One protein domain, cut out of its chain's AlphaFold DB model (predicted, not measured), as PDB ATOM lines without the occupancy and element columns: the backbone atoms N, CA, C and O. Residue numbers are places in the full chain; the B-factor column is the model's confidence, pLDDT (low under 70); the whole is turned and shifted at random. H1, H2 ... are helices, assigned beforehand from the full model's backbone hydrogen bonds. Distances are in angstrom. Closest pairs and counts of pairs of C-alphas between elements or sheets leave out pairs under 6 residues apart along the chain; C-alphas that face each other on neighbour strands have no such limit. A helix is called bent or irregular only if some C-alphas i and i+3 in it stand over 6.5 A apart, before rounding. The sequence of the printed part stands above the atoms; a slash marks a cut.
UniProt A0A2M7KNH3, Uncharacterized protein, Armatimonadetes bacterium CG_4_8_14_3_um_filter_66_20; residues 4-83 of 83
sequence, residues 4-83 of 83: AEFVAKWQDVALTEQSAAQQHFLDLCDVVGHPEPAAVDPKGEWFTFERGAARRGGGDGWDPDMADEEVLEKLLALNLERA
ATOM      1  N   ALA A   4     327.298 229.187 195.864       97.38
ATOM      2  CA  ALA A   4     326.208 229.211 196.838       97.38
ATOM      3  C   ALA A   4     325.863 227.799 197.341       97.38
ATOM      4  O   ALA A   4     325.648 227.609 198.535       97.38
ATOM      5  N   GLU A   5     325.861 226.806 196.449       97.06
ATOM      6  CA  GLU A   5     325.651 225.394 196.798       97.06
ATOM      7  C   GLU A   5     326.770 224.860 197.698       97.06
ATOM      8  O   GLU A   5     326.498 224.138 198.656       97.06
ATOM      9  N   PHE A   6     328.014 225.259 197.426       97.75
ATOM     10  CA  PHE A   6     329.165 224.904 198.248       97.75
ATOM     11  C   PHE A   6     329.019 225.430 199.677       97.75
ATOM     12  O   PHE A   6     329.100 224.656 200.631       97.75
ATOM     13  N   VAL A   7     328.737 226.730 199.838       97.69
ATOM     14  CA  VAL A   7     328.518 227.319 201.168       97.69
ATOM     15  C   VAL A   7     327.343 226.638 201.863       97.69
ATOM     16  O   VAL A   7     327.462 226.260 203.024       97.69
ATOM     17  N   ALA A   8     326.236 226.416 201.151       97.00
ATOM     18  CA  ALA A   8     325.062 225.770 201.720       97.00
ATOM     19  C   ALA A   8     325.350 224.353 202.238       97.00
ATOM     20  O   ALA A   8     324.842 223.987 203.297       97.00
ATOM     21  N   LYS A   9     326.174 223.577 201.520       95.62
ATOM     22  CA  LYS A   9     326.584 222.224 201.912       95.62
ATOM     23  C   LYS A   9     327.504 222.226 203.130       95.62
ATOM     24  O   LYS A   9     327.317 221.402 204.017       95.62
ATOM     25  N   TRP A  10     328.494 223.117 203.166       97.44
ATOM     26  CA  TRP A  10     329.585 223.050 204.145       97.44
ATOM     27  C   TRP A  10     329.374 223.899 205.405       97.44
ATOM     28  O   TRP A  10     330.034 223.643 206.407       97.44
ATOM     29  N   GLN A  11     328.436 224.853 205.404       96.44
ATOM     30  CA  GLN A  11     328.190 225.740 206.554       96.44
ATOM     31  C   GLN A  11     327.690 225.032 207.829       96.44
ATOM     32  O   GLN A  11     327.873 225.575 208.913       96.44
ATOM     33  N   ASP A  12     327.055 223.862 207.711       93.94
ATOM     34  CA  ASP A  12     326.426 223.134 208.834       93.94
ATOM     35  C   ASP A  12     327.061 221.748 209.070       93.94
ATOM     36  O   ASP A  12     326.509 220.868 209.727       93.94
ATOM     37  N   VAL A  13     328.241 221.509 208.493       95.69
ATOM     38  CA  VAL A  13     328.938 220.231 208.645       95.69
ATOM     39  C   VAL A  13     329.616 220.167 210.013       95.69
ATOM     40  O   VAL A  13     330.532 220.927 210.305       95.69
ATOM     41  N   ALA A  14     329.209 219.191 210.828       95.81
ATOM     42  CA  ALA A  14     329.800 218.900 212.141       95.81
ATOM     43  C   ALA A  14     330.873 217.788 212.108       95.81
ATOM     44  O   ALA A  14     331.252 217.247 213.148       95.81
ATOM     45  N   LEU A  15     331.334 217.396 210.915       96.12
ATOM     46  CA  LEU A  15     332.416 216.422 210.758       96.12
ATOM     47  C   LEU A  15     333.750 217.032 211.196       96.12
ATOM     48  O   LEU A  15     333.951 218.243 211.122       96.12
ATOM     49  N   THR A  16     334.690 216.185 211.614       97.00
ATOM     50  CA  THR A  16     336.051 216.657 211.894       97.00
ATOM     51  C   THR A  16     336.729 217.131 210.611       97.00
ATOM     52  O   THR A  16     336.425 216.632 209.524       97.00
ATOM     53  N   GLU A  17     337.700 218.036 210.747       93.06
ATOM     54  CA  GLU A  17     338.498 218.526 209.617       93.06
ATOM     55  C   GLU A  17     339.090 217.367 208.807       93.06
ATOM     56  O   GLU A  17     338.974 217.334 207.584       93.06
ATOM     57  N   GLN A  18     339.637 216.358 209.493       95.19
ATOM     58  CA  GLN A  18     340.237 215.192 208.852       95.19
ATOM     59  C   GLN A  18     339.212 214.376 208.052       95.19
ATOM     60  O   GLN A  18     339.493 213.962 206.930       95.19
ATOM     61  N   SER A  19     338.022 214.145 208.612       96.19
ATOM     62  CA  SER A  19     336.978 213.339 207.966       96.19
ATOM     63  C   SER A  19     336.350 214.036 206.755       96.19
ATOM     64  O   SER A  19     335.882 213.365 205.839       96.19
ATOM     65  N   ALA A  20     336.313 215.371 206.755       96.81
ATOM     66  CA  ALA A  20     335.682 216.179 205.714       96.81
ATOM     67  C   ALA A  20     336.639 216.624 204.596       96.81
ATOM     68  O   ALA A  20     336.182 216.907 203.487       96.81
ATOM     69  N   ALA A  21     337.948 216.693 204.870       96.19
ATOM     70  CA  ALA A  21     338.923 217.378 204.020       96.19
ATOM     71  C   ALA A  21     338.892 216.953 202.544       96.19
ATOM     72  O   ALA A  21     338.858 217.812 201.664       96.19
ATOM     73  N   GLN A  22     338.879 215.646 202.259       97.31
ATOM     74  CA  GLN A  22     338.931 215.150 200.879       97.31
ATOM     75  C   GLN A  22     337.681 215.556 200.090       97.31
ATOM     76  O   GLN A  22     337.798 216.164 199.031       97.31
ATOM     77  N   GLN A  23     336.485 215.298 200.629       97.44
ATOM     78  CA  GLN A  23     335.233 215.662 199.958       97.44
ATOM     79  C   GLN A  23     335.093 217.183 199.803       97.44
ATOM     80  O   GLN A  23     334.663 217.645 198.749       97.44
ATOM     81  N   HIS A  24     335.486 217.961 200.817       97.62
ATOM     82  CA  HIS A  24     335.473 219.426 200.749       97.62
ATOM     83  C   HIS A  24     336.382 219.946 199.633       97.62
ATOM     84  O   HIS A  24     336.006 220.849 198.890       97.62
ATOM     85  N   PHE A  25     337.573 219.365 199.482       97.56
ATOM     86  CA  PHE A  25     338.498 219.748 198.422       97.56
ATOM     87  C   PHE A  25     337.984 219.371 197.025       97.56
ATOM     88  O   PHE A  25     338.105 220.170 196.102       97.56
ATOM     89  N   LEU A  26     337.379 218.188 196.859       97.81
ATOM     90  CA  LEU A  26     336.794 217.771 195.576       97.81
ATOM     91  C   LEU A  26     335.648 218.697 195.148       97.81
ATOM     92  O   LEU A  26     335.619 219.163 194.012       97.81
ATOM     93  N   ASP A  27     334.761 219.045 196.081       97.62
ATOM     94  CA  ASP A  27     333.692 220.011 195.825       97.62
ATOM     95  C   ASP A  27     334.247 221.393 195.438       97.62
ATOM     96  O   ASP A  27     333.679 222.085 194.596       97.62
ATOM     97  N   LEU A  28     335.375 221.803 196.031       97.62
ATOM     98  CA  LEU A  28     336.032 223.063 195.692       97.62
ATOM     99  C   LEU A  28     336.597 223.041 194.266       97.62
ATOM    100  O   LEU A  28     336.472 224.040 193.559       97.62
ATOM    101  N   CYS A  29     337.179 221.919 193.829       97.88
ATOM    102  CA  CYS A  29     337.630 221.730 192.447       97.88
ATOM    103  C   CYS A  29     336.481 221.945 191.449       97.88
ATOM    104  O   CYS A  29     336.646 222.690 190.483       97.88
ATOM    105  N   ASP A  30     335.306 221.373 191.726       97.38
ATOM    106  CA  ASP A  30     334.097 221.546 190.910       97.38
ATOM    107  C   ASP A  30     333.636 223.019 190.872       97.38
ATOM    108  O   ASP A  30     333.371 223.561 189.799       97.38
ATOM    109  N   VAL A  31     333.649 223.725 192.012       97.94
ATOM    110  CA  VAL A  31     333.301 225.162 192.080       97.94
ATOM    111  C   VAL A  31     334.204 226.033 191.204       97.94
ATOM    112  O   VAL A  31     333.721 226.976 190.576       97.94
ATOM    113  N   VAL A  32     335.508 225.748 191.165       97.12
ATOM    114  CA  VAL A  32     336.480 226.551 190.401       97.12
ATOM    115  C   VAL A  32     336.712 226.036 188.977       97.12
ATOM    116  O   VAL A  32     337.486 226.637 188.232       97.12
ATOM    117  N   GLY A  33     336.059 224.939 188.582       96.19
ATOM    118  CA  GLY A  33     336.241 224.307 187.274       96.19
ATOM    119  C   GLY A  33     337.617 223.660 187.078       96.19
ATOM    120  O   GLY A  33     338.083 223.541 185.945       96.19
ATOM    121  N   HIS A  34     338.289 223.268 188.163       96.50
ATOM    122  CA  HIS A  34     339.552 222.530 188.118       96.50
ATOM    123  C   HIS A  34     339.269 221.018 188.138       96.50
ATOM    124  O   HIS A  34     338.409 220.575 188.896       96.50
ATOM    125  N   PRO A  35     339.979 220.189 187.351       96.69
ATOM    126  CA  PRO A  35     339.779 218.743 187.394       96.69
ATOM    127  C   PRO A  35     340.181 218.139 188.750       96.69
ATOM    128  O   PRO A  35     341.111 218.602 189.412       96.69
ATOM    129  N   GLU A  36     339.500 217.079 189.173       97.06
ATOM    130  CA  GLU A  36     339.813 216.400 190.434       97.06
ATOM    131  C   GLU A  36     341.200 215.728 190.402       97.06
ATOM    132  O   GLU A  36     341.634 215.280 189.335       97.06
ATOM    133  N   PRO A  37     341.888 215.585 191.556       97.00
ATOM    134  CA  PRO A  37     343.218 214.978 191.626       97.00
ATOM    135  C   PRO A  37     343.337 213.633 190.903       97.00
ATOM    136  O   PRO A  37     344.171 213.480 190.017       97.00
ATOM    137  N   ALA A  38     342.429 212.693 191.178       95.56
ATOM    138  CA  ALA A  38     342.447 211.363 190.565       95.56
ATOM    139  C   ALA A  38     342.159 211.367 189.050       95.56
ATOM    140  O   ALA A  38     342.486 210.398 188.369       95.56
ATOM    141  N   ALA A  39     341.561 212.435 188.509       96.62
ATOM    142  CA  ALA A  39     341.286 212.555 187.079       96.62
ATOM    143  C   ALA A  39     342.537 212.951 186.278       96.62
ATOM    144  O   ALA A  39     342.710 212.500 185.146       96.62
ATOM    145  N   VAL A  40     343.412 213.781 186.856       96.94
ATOM    146  CA  VAL A  40     344.662 214.226 186.208       96.94
ATOM    147  C   VAL A  40     345.883 213.427 186.648       96.94
ATOM    148  O   VAL A  40     346.845 213.322 185.891       96.94
ATOM    149  N   ASP A  41     345.830 212.821 187.830       96.25
ATOM    150  CA  ASP A  41     346.898 212.007 188.392       96.25
ATOM    151  C   ASP A  41     346.351 210.724 189.052       96.25
ATOM    152  O   ASP A  41     346.361 210.578 190.276       96.25
ATOM    153  N   PRO A  42     345.892 209.741 188.251       94.88
ATOM    154  CA  PRO A  42     345.308 208.501 188.773       94.88
ATOM    155  C   PRO A  42     346.284 207.646 189.591       94.88
ATOM    156  O   PRO A  42     345.865 206.754 190.326       94.88
ATOM    157  N   LYS A  43     347.591 207.868 189.413       94.50
ATOM    158  CA  LYS A  43     348.660 207.143 190.112       94.50
ATOM    159  C   LYS A  43     349.169 207.883 191.347       94.50
ATOM    160  O   LYS A  43     349.893 207.291 192.139       94.50
ATOM    161  N   GLY A  44     348.797 209.150 191.510       92.00
ATOM    162  CA  GLY A  44     349.204 209.984 192.630       92.00
ATOM    163  C   GLY A  44     350.687 210.362 192.644       92.00
ATOM    164  O   GLY A  44     351.289 210.477 193.710       92.00
ATOM    165  N   GLU A  45     351.294 210.549 191.476       92.19
ATOM    166  CA  GLU A  45     352.712 210.884 191.346       92.19
ATOM    167  C   GLU A  45     353.022 212.359 191.672       92.19
ATOM    168  O   GLU A  45     354.095 212.669 192.205       92.19
ATOM    169  N   TRP A  46     352.102 213.290 191.414       91.06
ATOM    170  CA  TRP A  46     352.351 214.737 191.479       91.06
ATOM    171  C   TRP A  46     351.208 215.581 192.067       91.06
ATOM    172  O   TRP A  46     351.492 216.634 192.642       91.06
ATOM    173  N   PHE A  47     349.960 215.124 192.017       93.56
ATOM    174  CA  PHE A  47     348.783 215.818 192.543       93.56
ATOM    175  C   PHE A  47     347.781 214.806 193.108       93.56
ATOM    176  O   PHE A  47     346.813 214.417 192.468       93.56
ATOM    177  N   THR A  48     348.031 214.384 194.346       95.12
ATOM    178  CA  THR A  48     347.160 213.488 195.114       95.12
ATOM    179  C   THR A  48     347.135 213.899 196.578       95.12
ATOM    180  O   THR A  48     348.037 214.595 197.062       95.12
ATOM    181  N   PHE A  49     346.110 213.447 197.291       94.00
ATOM    182  CA  PHE A  49     346.065 213.553 198.740       94.00
ATOM    183  C   PHE A  49     347.154 212.683 199.361       94.00
ATOM    184  O   PHE A  49     347.488 211.621 198.842       94.00
ATOM    185  N   GLU A  50     347.718 213.151 200.474       91.25
ATOM    186  CA  GLU A  50     348.635 212.352 201.296       91.25
ATOM    187  C   GLU A  50     349.857 211.802 200.526       91.25
ATOM    188  O   GLU A  50     350.427 210.791 200.922       91.25
ATOM    189  N   ARG A  51     350.313 212.499 199.466       86.62
ATOM    190  CA  ARG A  51     351.403 212.085 198.545       86.62
ATOM    191  C   ARG A  51     352.735 211.700 199.213       86.62
ATOM    192  O   ARG A  51     353.626 211.187 198.548       86.62
ATOM    193  N   GLY A  52     352.887 211.936 200.515       78.06
ATOM    194  CA  GLY A  52     354.131 211.752 201.246       78.06
ATOM    195  C   GLY A  52     355.169 212.788 200.813       78.06
ATOM    196  O   GLY A  52     355.471 212.967 199.634       78.06
ATOM    197  N   ALA A  53     355.749 213.511 201.764       73.88
ATOM    198  CA  ALA A  53     356.922 214.314 201.458       73.88
ATOM    199  C   ALA A  53     358.151 213.406 201.534       73.88
ATOM    200  O   ALA A  53     358.457 212.863 202.596       73.88
ATOM    201  N   ALA A  54     358.891 213.277 200.432       66.50
ATOM    202  CA  ALA A  54     360.265 212.816 200.538       66.50
ATOM    203  C   ALA A  54     361.005 213.808 201.447       66.50
ATOM    204  O   ALA A  54     361.042 215.010 201.152       66.50
ATOM    205  N   ARG A  55     361.575 213.337 202.563       63.41
ATOM    206  CA  ARG A  55     362.494 214.173 203.341       63.41
ATOM    207  C   ARG A  55     363.626 214.579 202.397       63.41
ATOM    208  O   ARG A  55     364.351 213.721 201.900       63.41
ATOM    209  N   ARG A  56     363.776 215.877 202.102       49.88
ATOM    210  CA  ARG A  56     364.983 216.354 201.414       49.88
ATOM    211  C   ARG A  56     366.158 216.123 202.361       49.88
ATOM    212  O   ARG A  56     366.200 216.727 203.429       49.88
ATOM    213  N   GLY A  57     367.069 215.237 201.968       54.16
ATOM    214  CA  GLY A  57     368.094 214.678 202.850       54.16
ATOM    215  C   GLY A  57     367.636 213.340 203.423       54.16
ATOM    216  O   GLY A  57     367.333 213.239 204.608       54.16
ATOM    217  N   GLY A  58     367.545 212.328 202.558       47.41
ATOM    218  CA  GLY A  58     367.331 210.936 202.947       47.41
ATOM    219  C   GLY A  58     368.584 210.364 203.600       47.41
ATOM    220  O   GLY A  58     369.263 209.538 203.007       47.41
ATOM    221  N   GLY A  59     368.914 210.844 204.793       56.09
ATOM    222  CA  GLY A  59     369.661 210.021 205.726       56.09
ATOM    223  C   GLY A  59     368.683 209.064 206.392       56.09
ATOM    224  O   GLY A  59     367.544 209.452 206.688       56.09
ATOM    225  N   ASP A  60     369.149 207.851 206.687       57.59
ATOM    226  CA  ASP A  60     368.709 207.158 207.896       57.59
ATOM    227  C   ASP A  60     368.622 208.224 208.994       57.59
ATOM    228  O   ASP A  60     369.485 209.110 209.065       57.59
ATOM    229  N   GLY A  61     367.514 208.265 209.734       63.81
ATOM    230  CA  GLY A  61     367.305 209.293 210.751       63.81
ATOM    231  C   GLY A  61     368.508 209.432 211.692       63.81
ATOM    232  O   GLY A  61     369.455 208.652 211.667       63.81
ATOM    233  N   TRP A  62     368.483 210.442 212.550       76.56
ATOM    234  CA  TRP A  62     369.437 210.481 213.655       76.56
ATOM    235  C   TRP A  62     369.259 209.193 214.459       76.56
ATOM    236  O   TRP A  62     368.134 208.896 214.871       76.56
ATOM    237  N   ASP A  63     370.322 208.397 214.570       81.38
ATOM    238  CA  ASP A  63     370.291 207.203 215.400       81.38
ATOM    239  C   ASP A  63     370.022 207.686 216.839       81.38
ATOM    240  O   ASP A  63     370.694 208.611 217.307       81.38
ATOM    241  N   PRO A  64     368.967 207.177 217.505       80.38
ATOM    242  CA  PRO A  64     368.593 207.635 218.838       80.38
ATOM    243  C   PRO A  64     369.689 207.409 219.888       80.38
ATOM    244  O   PRO A  64     369.629 208.050 220.935       80.38
ATOM    245  N   ASP A  65     370.668 206.543 219.611       89.81
ATOM    246  CA  ASP A  65     371.800 206.249 220.491       89.81
ATOM    247  C   ASP A  65     373.050 207.101 220.179       89.81
ATOM    248  O   ASP A  65     374.093 206.927 220.816       89.81
ATOM    249  N   MET A  66     372.975 208.041 219.228       88.25
ATOM    250  CA  MET A  66     374.065 208.988 218.965       88.25
ATOM    251  C   MET A  66     374.337 209.874 220.183       88.25
ATOM    252  O   MET A  66     373.417 210.416 220.796       88.25
ATOM    253  N   ALA A  67     375.615 210.099 220.483       93.88
ATOM    254  CA  ALA A  67     376.013 211.114 221.451       93.88
ATOM    255  C   ALA A  67     375.706 212.530 220.930       93.88
ATOM    256  O   ALA A  67     375.779 212.790 219.724       93.88
ATOM    257  N   ASP A  68     375.428 213.464 221.842       92.62
ATOM    258  CA  ASP A  68     375.118 214.860 221.510       92.62
ATOM    259  C   ASP A  68     376.224 215.510 220.661       92.62
ATOM    260  O   ASP A  68     375.936 216.249 219.718       92.62
ATOM    261  N   GLU A  69     377.494 215.211 220.941       94.94
ATOM    262  CA  GLU A  69     378.625 215.716 220.160       94.94
ATOM    263  C   GLU A  69     378.574 215.244 218.700       94.94
ATOM    264  O   GLU A  69     378.773 216.044 217.784       94.94
ATOM    265  N   GLU A  70     378.226 213.977 218.469       92.38
ATOM    266  CA  GLU A  70     378.076 213.413 217.125       92.38
ATOM    267  C   GLU A  70     376.906 214.072 216.379       92.38
ATOM    268  O   GLU A  70     376.987 214.356 215.177       92.38
ATOM    269  N   VAL A  71     375.828 214.390 217.109       90.12
ATOM    270  CA  VAL A  71     374.693 215.136 216.562       90.12
ATOM    271  C   VAL A  71     375.145 216.512 216.061       90.12
ATOM    272  O   VAL A  71     374.853 216.903 214.926       90.12
ATOM    273  N   LEU A  72     375.880 217.246 216.898       92.88
ATOM    274  CA  LEU A  72     376.340 218.601 216.604       92.88
ATOM    275  C   LEU A  72     377.332 218.648 215.436       92.88
ATOM    276  O   LEU A  72     377.214 219.528 214.579       92.88
ATOM    277  N   GLU A  73     378.267 217.701 215.352       92.88
ATOM    278  CA  GLU A  73     379.230 217.617 214.249       92.88
ATOM    279  C   GLU A  73     378.537 217.384 212.903       92.88
ATOM    280  O   GLU A  73     378.790 218.095 211.923       92.88
ATOM    281  N   LYS A  74     377.595 216.438 212.860       89.25
ATOM    282  CA  LYS A  74     376.834 216.128 211.647       89.25
ATOM    283  C   LYS A  74     375.913 217.291 211.252       89.25
ATOM    284  O   LYS A  74     375.758 217.567 210.062       89.25
ATOM    285  N   LEU A  75     375.350 218.029 212.217       89.44
ATOM    286  CA  LEU A  75     374.592 219.259 211.943       89.44
ATOM    287  C   LEU A  75     375.475 220.364 211.354       89.44
ATOM    288  O   LEU A  75     375.055 221.047 210.418       89.44
ATOM    289  N   LEU A  76     376.685 220.550 211.883       93.25
ATOM    290  CA  LEU A  76     377.620 221.551 211.376       93.25
ATOM    291  C   LEU A  76     378.020 221.250 209.926       93.25
ATOM    292  O   LEU A  76     377.952 222.147 209.087       93.25
ATOM    293  N   ALA A  77     378.362 219.995 209.619       90.31
ATOM    294  CA  ALA A  77     378.693 219.565 208.260       90.31
ATOM    295  C   ALA A  77     377.547 219.848 207.272       90.31
ATOM    296  O   ALA A  77     377.759 220.491 206.245       90.31
ATOM    297  N   LEU A  78     376.313 219.473 207.631       87.06
ATOM    298  CA  LEU A  78     375.130 219.716 206.797       87.06
ATOM    299  C   LEU A  78     374.856 221.207 206.554       87.06
ATOM    300  O   LEU A  78     374.364 221.572 205.486       87.06
ATOM    301  N   ASN A  79     375.130 222.073 207.531       88.75
ATOM    302  CA  ASN A  79     374.964 223.517 207.362       88.75
ATOM    303  C   ASN A  79     376.035 224.114 206.442       88.75
ATOM    304  O   ASN A  79     375.714 224.995 205.649       88.75
ATOM    305  N   LEU A  80     377.276 223.624 206.517       92.38
ATOM    306  CA  LEU A  80     378.363 224.060 205.638       92.38
ATOM    307  C   LEU A  80     378.133 223.650 204.177       92.38
ATOM    308  O   LEU A  80     378.442 224.424 203.284       92.38
ATOM    309  N   GLU A  81     377.551 222.476 203.924       87.75
ATOM    310  CA  GLU A  81     377.204 222.017 202.566       87.75
ATOM    311  C   GLU A  81     376.066 222.822 201.912       87.75
ATOM    312  O   GLU A  81     375.894 222.785 200.693       87.75
ATOM    313  N   ARG A  82     375.249 223.508 202.721       77.31
ATOM    314  CA  ARG A  82     374.083 224.286 202.271       77.31
ATOM    315  C   ARG A  82     374.371 225.782 202.087       77.31
ATOM    316  O   ARG A  82     373.470 226.481 201.621       77.31
ATOM    317  N   ALA A  83     375.553 226.259 202.483       62.94
ATOM    318  CA  ALA A  83     375.999 227.652 202.373       62.94
ATOM    319  C   ALA A  83     376.795 227.889 201.080       62.94
ATOM    320  O   ALA A  83     376.622 228.981 200.494       62.94
TER     321      ALA A  83
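Overview. This is residues 4 to 83 of the 83 residues of an uncharacterized protein of Armatimonadetes bacterium CG_4_8_14_3_um_filter_66_20 (UniProt A0A2M7KNH3). A helical hairpin of H1 and H2, with the short H3 just past it, makes one end of a drawn-out shape, and the lone helix H4 makes the other end, far from it and joined to it by one long link with no named element. The link, residues 41 to 67, bridges the gap, and no helix packs on H4. The printed part has 80 residues with four named helices, H1, H2, H3, H4 along the chain, and no named strand; the class is all helix. The whole is extended, with a radius of gyration of the C-alphas of 21.2 A, and spans 58 by 30 by 24 A, only just elongated.

Arrangement. Start with H1, residues 4 to 10, and H2, residues 17 to 32, a helical hairpin. They touch, H2 with residues 24 to 31 alone; their closest C-alphas, of Phe 6 and Asp 27, are 7.1 A apart. They run opposite ways at a shallow tilt of 10 degrees. H2 has a kink of 33 degrees near residue 24 and is irregular, with C-alphas 19 and 22 being 7.6 A apart. Next comes H3, residues 37 to 40, only just apart from H2, the closest C-alphas 8.0 A apart. H4, residues 68 to 81, is apart from H1, H2 and H3. Every O i to N i+4 pair is within hydrogen-bond range in H1 and H4, against 10 of 12 in H2; H3 is too short for such a pair.

Along the chain. Find C-alpha 4 at (326.208, 229.211, 196.838), where H1 begins. H2 runs 20.9 A from C-alpha 17 at (338.498, 218.526, 209.617) to C-alpha 32. H4 runs 20.4 A and ends at C-alpha 81, at (377.204, 222.017, 202.566).

Size, cuts and confidence. The C-alphas of Ala 4 and Glu 69, the two farthest apart, are 58.9 A apart. The printed part has no cut. The link from H2 to H3 is tight, that from H1 to H2 short, and that from H3 to H4, 27 residues, long; within it residues 50 to 56 stand free. Look for pLDDT under 70 at residues 54 to 61 and residue 83.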